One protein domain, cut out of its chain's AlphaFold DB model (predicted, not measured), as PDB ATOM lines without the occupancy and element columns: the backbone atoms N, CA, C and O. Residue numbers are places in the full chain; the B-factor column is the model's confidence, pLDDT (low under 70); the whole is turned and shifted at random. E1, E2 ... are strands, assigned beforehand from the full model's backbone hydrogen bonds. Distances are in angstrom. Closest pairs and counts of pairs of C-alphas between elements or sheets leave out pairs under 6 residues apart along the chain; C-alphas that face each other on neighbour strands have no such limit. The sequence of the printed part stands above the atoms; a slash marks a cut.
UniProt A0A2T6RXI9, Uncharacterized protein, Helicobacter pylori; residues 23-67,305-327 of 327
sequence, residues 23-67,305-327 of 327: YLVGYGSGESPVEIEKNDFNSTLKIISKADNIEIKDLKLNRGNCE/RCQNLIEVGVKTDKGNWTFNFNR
ATOM      1  N   TYR A  23       1.134 -16.452  17.478       45.81
ATOM      2  CA  TYR A  23       1.902 -15.844  18.565       45.81
ATOM      3  C   TYR A  23       2.939 -16.851  19.083       45.81
ATOM      4  O   TYR A  23       2.582 -17.902  19.628       45.81
ATOM      5  N   LEU A  24       4.226 -16.551  18.900       48.78
ATOM      6  CA  LEU A  24       5.332 -17.429  19.288       48.78
ATOM      7  C   LEU A  24       6.285 -16.722  20.254       48.78
ATOM      8  O   LEU A  24       6.649 -15.562  20.073       48.78
ATOM      9  N   VAL A  25       6.689 -17.454  21.293       50.41
ATOM     10  CA  VAL A  25       7.613 -16.994  22.331       50.41
ATOM     11  C   VAL A  25       9.033 -17.331  21.879       50.41
ATOM     12  O   VAL A  25       9.360 -18.499  21.674       50.41
ATOM     13  N   GLY A  26       9.868 -16.310  21.673       46.72
ATOM     14  CA  GLY A  26      11.278 -16.491  21.328       46.72
ATOM     15  C   GLY A  26      12.072 -17.078  22.498       46.72
ATOM     16  O   GLY A  26      11.860 -16.701  23.648       46.72
ATOM     17  N   TYR A  27      13.003 -17.989  22.210       47.03
ATOM     18  CA  TYR A  27      13.917 -18.538  23.216       47.03
ATOM     19  C   TYR A  27      15.133 -17.605  23.341       47.03
ATOM     20  O   TYR A  27      16.022 -17.602  22.489       47.03
ATOM     21  N   GLY A  28      15.130 -16.767  24.375       46.41
ATOM     22  CA  GLY A  28      16.186 -15.820  24.735       46.41
ATOM     23  C   GLY A  28      16.053 -15.455  26.214       46.41
ATOM     24  O   GLY A  28      14.990 -15.633  26.802       46.41
ATOM     25  N   SER A  29      17.130 -15.001  26.850       49.28
ATOM     26  CA  SER A  29      17.175 -14.653  28.277       49.28
ATOM     27  C   SER A  29      16.431 -13.337  28.582       49.28
ATOM     28  O   SER A  29      17.053 -12.352  28.976       49.28
ATOM     29  N   GLY A  30      15.119 -13.307  28.333       62.41
ATOM     30  CA  GLY A  30      14.228 -12.149  28.460       62.41
ATOM     31  C   GLY A  30      13.104 -12.166  27.415       62.41
ATOM     32  O   GLY A  30      13.174 -12.910  26.435       62.41
ATOM     33  N   GLU A  31      12.062 -11.351  27.610       77.50
ATOM     34  CA  GLU A  31      11.000 -11.176  26.611       77.50
ATOM     35  C   GLU A  31      11.575 -10.630  25.294       77.50
ATOM     36  O   GLU A  31      12.448  -9.759  25.286       77.50
ATOM     37  N   SER A  32      11.108 -11.161  24.159       83.38
ATOM     38  CA  SER A  32      11.575 -10.692  22.856       83.38
ATOM     39  C   SER A  32      11.013  -9.299  22.551       83.38
ATOM     40  O   SER A  32       9.799  -9.108  22.651       83.38
ATOM     41  N   PRO A  33      11.845  -8.333  22.121       88.31
ATOM     42  CA  PRO A  33      11.392  -6.993  21.779       88.31
ATOM     43  C   PRO A  33      10.725  -6.935  20.400       88.31
ATOM     44  O   PRO A  33      10.342  -5.854  19.964       88.31
ATOM     45  N   VAL A  34      10.597  -8.069  19.704       88.50
ATOM     46  CA  VAL A  34       9.934  -8.170  18.404       88.50
ATOM     47  C   VAL A  34       9.032  -9.404  18.340       88.50
ATOM     48  O   VAL A  34       9.277 -10.420  18.991       88.50
ATOM     49  N   GLU A  35       7.981  -9.318  17.535       88.94
ATOM     50  CA  GLU A  35       7.126 -10.429  17.123       88.94
ATOM     51  C   GLU A  35       7.340 -10.750  15.649       88.94
ATOM     52  O   GLU A  35       7.717  -9.867  14.879       88.94
ATOM     53  N   ILE A  36       7.051 -11.987  15.241       86.81
ATOM     54  CA  ILE A  36       7.108 -12.393  13.840       86.81
ATOM     55  C   ILE A  36       5.788 -13.016  13.398       86.81
ATOM     56  O   ILE A  36       5.348 -14.019  13.949       86.81
ATOM     57  N   GLU A  37       5.238 -12.476  12.314       87.06
ATOM     58  CA  GLU A  37       4.152 -13.070  11.544       87.06
ATOM     59  C   GLU A  37       4.700 -13.559  10.196       87.06
ATOM     60  O   GLU A  37       5.382 -12.830   9.471       87.06
ATOM     61  N   LYS A  38       4.392 -14.806   9.841       81.69
ATOM     62  CA  LYS A  38       4.779 -15.419   8.568       81.69
ATOM     63  C   LYS A  38       3.536 -15.625   7.706       81.69
ATOM     64  O   LYS A  38       2.523 -16.121   8.192       81.69
ATOM     65  N   ASN A  39       3.630 -15.293   6.423       77.25
ATOM     66  CA  ASN A  39       2.604 -15.598   5.435       77.25
ATOM     67  C   ASN A  39       3.194 -16.472   4.324       77.25
ATOM     68  O   ASN A  39       3.941 -16.002   3.465       77.25
ATOM     69  N   ASP A  40       2.824 -17.752   4.350       70.25
ATOM     70  CA  ASP A  40       3.266 -18.744   3.372       70.25
ATOM     71  C   ASP A  40       2.718 -18.484   1.961       70.25
ATOM     72  O   ASP A  40       3.420 -18.731   0.981       70.25
ATOM     73  N   PHE A  41       1.510 -17.920   1.831       59.22
ATOM     74  CA  PHE A  41       0.859 -17.725   0.528       59.22
ATOM     75  C   PHE A  41       1.601 -16.741  -0.373       59.22
ATOM     76  O   PHE A  41       1.659 -16.934  -1.584       59.22
ATOM     77  N   ASN A  42       2.153 -15.674   0.203       65.44
ATOM     78  CA  ASN A  42       2.900 -14.655  -0.537       65.44
ATOM     79  C   ASN A  42       4.387 -14.607  -0.153       65.44
ATOM     80  O   ASN A  42       5.093 -13.696  -0.584       65.44
ATOM     81  N   SER A  43       4.854 -15.575   0.646       72.06
ATOM     82  CA  SER A  43       6.231 -15.663   1.142       72.06
ATOM     83  C   SER A  43       6.717 -14.361   1.795       72.06
ATOM     84  O   SER A  43       7.803 -13.860   1.488       72.06
ATOM     85  N   THR A  44       5.903 -13.788   2.687       76.38
ATOM     86  CA  THR A  44       6.263 -12.578   3.447       76.38
ATOM     87  C   THR A  44       6.487 -12.868   4.924       76.38
ATOM     88  O   THR A  44       5.835 -13.722   5.525       76.38
ATOM     89  N   LEU A  45       7.436 -12.139   5.500       81.56
ATOM     90  CA  LEU A  45       7.746 -12.120   6.918       81.56
ATOM     91  C   LEU A  45       7.524 -10.702   7.435       81.56
ATOM     92  O   LEU A  45       8.139  -9.761   6.928       81.56
ATOM     93  N   LYS A  46       6.663 -10.549   8.434       87.12
ATOM     94  CA  LYS A  46       6.392  -9.276   9.096       87.12
ATOM     95  C   LYS A  46       6.940  -9.325  10.514       87.12
ATOM     96  O   LYS A  46       6.609 -10.223  11.279       87.12
ATOM     97  N   ILE A  47       7.789  -8.361  10.843       87.25
ATOM     98  CA  ILE A  47       8.427  -8.203  12.147       87.25
ATOM     99  C   ILE A  47       7.782  -7.003  12.819       87.25
ATOM    100  O   ILE A  47       7.812  -5.912  12.256       87.25
ATOM    101  N   ILE A  48       7.177  -7.203  13.983       88.94
ATOM    102  CA  ILE A  48       6.426  -6.174  14.708       88.94
ATOM    103  C   ILE A  48       7.203  -5.815  15.965       88.94
ATOM    104  O   ILE A  48       7.551  -6.699  16.744       88.94
ATOM    105  N   SER A  49       7.478  -4.535  16.182       89.31
ATOM    106  CA  SER A  49       8.196  -4.101  17.374       89.31
ATOM    107  C   SER A  49       7.304  -4.125  18.617       89.31
ATOM    108  O   SER A  49       6.206  -3.562  18.621       89.31
ATOM    109  N   LYS A  50       7.799  -4.738  19.697       92.31
ATOM    110  CA  LYS A  50       7.193  -4.741  21.042       92.31
ATOM    111  C   LYS A  50       7.866  -3.766  22.007       92.31
ATOM    112  O   LYS A  50       7.491  -3.709  23.173       92.31
ATOM    113  N   ALA A  51       8.858  -3.013  21.544       86.62
ATOM    114  CA  ALA A  51       9.580  -2.035  22.348       86.62
ATOM    115  C   ALA A  51       9.919  -0.795  21.511       86.62
ATOM    116  O   ALA A  51      10.058  -0.870  20.294       86.62
ATOM    117  N   ASP A  52      10.080   0.356  22.154       89.56
ATOM    118  CA  ASP A  52      10.527   1.558  21.448       89.56
ATOM    119  C   ASP A  52      12.009   1.490  21.086       89.56
ATOM    120  O   ASP A  52      12.812   0.949  21.849       89.56
ATOM    121  N   ASN A  53      12.368   2.107  19.957       88.06
ATOM    122  CA  ASN A  53      13.738   2.235  19.459       88.06
ATOM    123  C   ASN A  53      14.418   0.866  19.312       88.06
ATOM    124  O   ASN A  53      15.332   0.542  20.068       88.06
ATOM    125  N   ILE A  54      13.896   0.036  18.409       87.31
ATOM    126  CA  ILE A  54      14.526  -1.224  18.002       87.31
ATOM    127  C   ILE A  54      15.139  -1.038  16.627       87.31
ATOM    128  O   ILE A  54      14.423  -0.743  15.678       87.31
ATOM    129  N   GLU A  55      16.436  -1.284  16.513       87.31
ATOM    130  CA  GLU A  55      17.133  -1.328  15.233       87.31
ATOM    131  C   GLU A  55      17.303  -2.795  14.831       87.31
ATOM    132  O   GLU A  55      18.071  -3.535  15.451       87.31
ATOM    133  N   ILE A  56      16.607  -3.248  13.788       84.56
ATOM    134  CA  ILE A  56      16.869  -4.555  13.175       84.56
ATOM    135  C   ILE A  56      18.176  -4.446  12.395       84.56
ATOM    136  O   ILE A  56      18.268  -3.632  11.484       84.56
ATOM    137  N   LYS A  57      19.156  -5.289  12.741       85.50
ATOM    138  CA  LYS A  57      20.517  -5.294  12.175       85.50
ATOM    139  C   LYS A  57      20.773  -6.443  11.205       85.50
ATOM    140  O   LYS A  57      21.662  -6.350  10.361       85.50
ATOM    141  N   ASP A  58      20.082  -7.570  11.386       83.56
ATOM    142  CA  ASP A  58      20.221  -8.743  10.516       83.56
ATOM    143  C   ASP A  58      19.029  -9.703  10.641       83.56
ATOM    144  O   ASP A  58      18.401  -9.802  11.702       83.56
ATOM    145  N   LEU A  59      18.761 -10.452   9.565       80.31
ATOM    146  CA  LEU A  59      17.778 -11.534   9.514       80.31
ATOM    147  C   LEU A  59      18.409 -12.797   8.929       80.31
ATOM    148  O   LEU A  59      18.869 -12.817   7.789       80.31
ATOM    149  N   LYS A  60      18.344 -13.893   9.682       82.31
ATOM    150  CA  LYS A  60      18.918 -15.187   9.312       82.31
ATOM    151  C   LYS A  60      17.832 -16.253   9.212       82.31
ATOM    152  O   LYS A  60      17.394 -16.804  10.215       82.31
ATOM    153  N   LEU A  61      17.416 -16.574   7.993       81.88
ATOM    154  CA  LEU A  61      16.408 -17.606   7.719       81.88
ATOM    155  C   LEU A  61      17.032 -19.012   7.795       81.88
ATOM    156  O   LEU A  61      18.102 -19.214   7.223       81.88
ATOM    157  N   ASN A  62      16.402 -19.975   8.477       80.88
ATOM    158  CA  ASN A  62      16.871 -21.368   8.617       80.88
ATOM    159  C   ASN A  62      18.357 -21.512   8.995       80.88
ATOM    160  O   ASN A  62      19.085 -22.297   8.386       80.88
ATOM    161  N   ARG A  63      18.865 -20.682   9.919       69.75
ATOM    162  CA  ARG A  63      20.306 -20.602  10.255       69.75
ATOM    163  C   ARG A  63      21.218 -20.383   9.037       69.75
ATOM    164  O   ARG A  63      22.403 -20.712   9.076       69.75
ATOM    165  N   GLY A  64      20.719 -19.727   7.995       65.62
ATOM    166  CA  GLY A  64      21.434 -19.510   6.737       65.62
ATOM    167  C   GLY A  64      21.387 -20.711   5.789       65.62
ATOM    168  O   GLY A  64      22.011 -20.666   4.735       65.62
ATOM    169  N   ASN A  65      20.650 -21.767   6.140       63.28
ATOM    170  CA  ASN A  65      20.450 -22.974   5.347       63.28
ATOM    171  C   ASN A  65      19.034 -23.007   4.756       63.28
ATOM    172  O   ASN A  65      18.236 -23.910   5.016       63.28
ATOM    173  N   CYS A  66      18.695 -21.987   3.972       69.31
ATOM    174  CA  CYS A  66      17.523 -22.081   3.118       69.31
ATOM    175  C   CYS A  66      17.826 -23.039   1.971       69.31
ATOM    176  O   CYS A  66      18.718 -22.798   1.158       69.31
ATOM    177  N   GLU A  67      17.086 -24.142   1.923       52.94
ATOM    178  CA  GLU A  67      17.148 -25.062   0.803       52.94
ATOM    179  C   GLU A  67      16.543 -24.364  -0.420       52.94
ATOM    180  O   GLU A  67      15.362 -24.017  -0.459       52.94
ATOM    181  N   ARG A 305      12.571 -16.225   0.172       63.19
ATOM    182  CA  ARG A 305      12.600 -17.255  -0.898       63.19
ATOM    183  C   ARG A 305      13.086 -18.615  -0.384       63.19
ATOM    184  O   ARG A 305      13.924 -19.268  -0.999       63.19
ATOM    185  N   CYS A 306      12.597 -19.000   0.788       70.50
ATOM    186  CA  CYS A 306      12.974 -20.223   1.493       70.50
ATOM    187  C   CYS A 306      11.817 -21.223   1.386       70.50
ATOM    188  O   CYS A 306      10.757 -20.958   1.951       70.50
ATOM    189  N   GLN A 307      11.996 -22.337   0.660       62.38
ATOM    190  CA  GLN A 307      10.910 -23.296   0.374       62.38
ATOM    191  C   GLN A 307      10.324 -23.947   1.638       62.38
ATOM    192  O   GLN A 307       9.160 -24.321   1.635       62.38
ATOM    193  N   ASN A 308      11.092 -24.007   2.731       72.56
ATOM    194  CA  ASN A 308      10.685 -24.592   4.008       72.56
ATOM    195  C   ASN A 308      11.158 -23.716   5.173       72.56
ATOM    196  O   ASN A 308      12.042 -24.111   5.931       72.56
ATOM    197  N   LEU A 309      10.647 -22.487   5.285       74.94
ATOM    198  CA  LEU A 309      11.020 -21.611   6.399       74.94
ATOM    199  C   LEU A 309      10.487 -22.186   7.720       74.94
ATOM    200  O   LEU A 309       9.284 -22.103   7.986       74.94
ATOM    201  N   ILE A 310      11.398 -22.741   8.519       83.75
ATOM    202  CA  ILE A 310      11.138 -23.359   9.826       83.75
ATOM    203  C   ILE A 310      11.656 -22.497  10.974       83.75
ATOM    204  O   ILE A 310      11.118 -22.573  12.070       83.75
ATOM    205  N   GLU A 311      12.654 -21.644  10.746       85.62
ATOM    206  CA  GLU A 311      13.156 -20.731  11.773       85.62
ATOM    207  C   GLU A 311      13.648 -19.404  11.182       85.62
ATOM    208  O   GLU A 311      14.124 -19.336  10.045       85.62
ATOM    209  N   VAL A 312      13.567 -18.342  11.981       86.06
ATOM    210  CA  VAL A 312      14.137 -17.023  11.688       86.06
ATOM    211  C   VAL A 312      14.949 -16.559  12.888       86.06
ATOM    212  O   VAL A 312      14.422 -16.438  13.990       86.06
ATOM    213  N   GLY A 313      16.223 -16.254  12.667       86.69
ATOM    214  CA  GLY A 313      17.048 -15.474  13.580       86.69
ATOM    215  C   GLY A 313      16.908 -13.983  13.286       86.69
ATOM    216  O   GLY A 313      17.088 -13.572  12.144       86.69
ATOM    217  N   VAL A 314      16.624 -13.174  14.301       87.00
ATOM    218  CA  VAL A 314      16.595 -11.709  14.222       87.00
ATOM    219  C   VAL A 314      17.682 -11.160  15.127       87.00
ATOM    220  O   VAL A 314      17.691 -11.445  16.326       87.00
ATOM    221  N   LYS A 315      18.583 -10.360  14.560       87.25
ATOM    222  CA  LYS A 315      19.552  -9.567  15.316       87.25
ATOM    223  C   LYS A 315      19.055  -8.136  15.388       87.25
ATOM    224  O   LYS A 315      18.752  -7.542  14.356       87.25
ATOM    225  N   THR A 316      19.025  -7.581  16.589       87.50
ATOM    226  CA  THR A 316      18.753  -6.159  16.815       87.50
ATOM    227  C   THR A 316      19.886  -5.508  17.600       87.50
ATOM    228  O   THR A 316      20.845  -6.171  18.011       87.50
ATOM    229  N   ASP A 317      19.774  -4.208  17.845       89.00
ATOM    230  CA  ASP A 317      20.562  -3.492  18.845       89.00
ATOM    231  C   ASP A 317      20.395  -4.018  20.280       89.00
ATOM    232  O   ASP A 317      21.327  -3.885  21.072       89.00
ATOM    233  N   LYS A 318      19.279  -4.682  20.599       88.88
ATOM    234  CA  LYS A 318      18.970  -5.182  21.950       88.88
ATOM    235  C   LYS A 318      19.204  -6.678  22.150       88.88
ATOM    236  O   LYS A 318      18.854  -7.212  23.201       88.88
ATOM    237  N   GLY A 319      19.761  -7.378  21.160       88.25
ATOM    238  CA  GLY A 319      20.054  -8.812  21.261       88.25
ATOM    239  C   GLY A 319      19.744  -9.622  20.004       88.25
ATOM    240  O   GLY A 319      19.480  -9.073  18.935       88.25
ATOM    241  N   ASN A 320      19.803 -10.948  20.149       88.88
ATOM    242  CA  ASN A 320      19.504 -11.920  19.099       88.88
ATOM    243  C   ASN A 320      18.370 -12.840  19.559       88.88
ATOM    244  O   ASN A 320      18.464 -13.413  20.645       88.88
ATOM    245  N   TRP A 321      17.362 -13.055  18.718       89.25
ATOM    246  CA  TRP A 321      16.269 -13.995  18.998       89.25
ATOM    247  C   TRP A 321      16.081 -14.946  17.838       89.25
ATOM    248  O   TRP A 321      16.266 -14.577  16.681       89.25
ATOM    249  N   THR A 322      15.703 -16.177  18.158       87.44
ATOM    250  CA  THR A 322      15.312 -17.172  17.162       87.44
ATOM    251  C   THR A 322      13.844 -17.505  17.352       87.44
ATOM    252  O   THR A 322      13.415 -17.828  18.462       87.44
ATOM    253  N   PHE A 323      13.092 -17.442  16.263       86.56
ATOM    254  CA  PHE A 323      11.683 -17.798  16.192       86.56
ATOM    255  C   PHE A 323      11.564 -19.081  15.387       86.56
ATOM    256  O   PHE A 323      12.084 -19.151  14.276       86.56
ATOM    257  N   ASN A 324      10.915 -20.094  15.952       85.75
ATOM    258  CA  ASN A 324      10.725 -21.391  15.316       85.75
ATOM    259  C   ASN A 324       9.243 -21.581  14.967       85.75
ATOM    260  O   ASN A 324       8.384 -21.398  15.827       85.75
ATOM    261  N   PHE A 325       8.963 -21.935  13.715       79.19
ATOM    262  CA  PHE A 325       7.621 -22.166  13.178       79.19
ATOM    263  C   PHE A 325       7.220 -23.649  13.168       79.19
ATOM    264  O   PHE A 325       6.054 -23.945  12.912       79.19
ATOM    265  N   ASN A 326       8.144 -24.573  13.456       67.62
ATOM    266  CA  ASN A 326       7.806 -25.971  13.725       67.62
ATOM    267  C   ASN A 326       7.231 -26.083  15.142       67.62
ATOM    268  O   ASN A 326       7.950 -25.900  16.127       67.62
ATOM    269  N   ARG A 327       5.935 -26.395  15.228       50.53
ATOM    270  CA  ARG A 327       5.305 -26.974  16.420       50.53
ATOM    271  C   ARG A 327       5.206 -28.478  16.269       50.53
ATOM    272  O   ARG A 327       4.825 -28.912  15.159       50.53
TER     273      ARG A 327
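What this domain is: This is residues 23 to 67 and 305 to 327 of the 327 residues of an uncharacterized protein of Helicobacter pylori (UniProt A0A2T6RXI9). A twisted three-strand sheet has a two-strand hairpin over one face, making a small, loose sandwich in which E1 of the hairpin comes nearest to the sheet. The tight link from E2 to E3 joins the two layers. The printed part has 68 residues with no named helix and five named strands, E1 to E5 along the chain; the larger sheet runs E3, E4, E5 and the smaller E1, E2, both antiparallel. The class is all strand, though only 32 of the 68 residues are in named elements. The whole is compact, with a radius of gyration of the C-alphas of 11.7 A and spans of 32 by 23 by 20 A.

How they stand to each other: E4, residues 311 to 316, is the inner strand of the larger sheet. E5, residues 319 to 324, forms a hairpin with it, at 165 degrees between directions; N 314 and O 321 are 2.8 A apart. E3, residues 54 to 61, is E4's other antiparallel neighbour, with N 60 and O 313 at 2.8 A. E1, residues 34 to 39, and E2, residues 44 to 49, form the second hairpin, with N 37 and O 46 at 2.8 A. E1 and E4 are near each other. The closest C-alphas of E1 and E5, those of Ile 36 and Phe 323, are 7.5 A apart. E2 is apart from E4 and E5.

Where its parts are: E3, the longest strand, measures 19.4 A and bends by 61 degrees at residue 57. E5 measures 16.8 A and E1 16.6 A; E2 and E4 measure 16.4 A each. E1 begins at C-alpha 34 (9.934, -8.170, 18.404), and E5 ends at C-alpha 324 (10.725, -21.391, 15.316).

The domain as a whole: The farthest C-alphas, Asp 52 and Glu 67, are 34.3 A apart. Residues 68 to 304 are not printed; C-alphas 67 and 305 are 9.2 A apart across this cut. The mean pLDDT of the printed part is 76.7, and residues 23 to 30 and 63 to 67 are among those under 70.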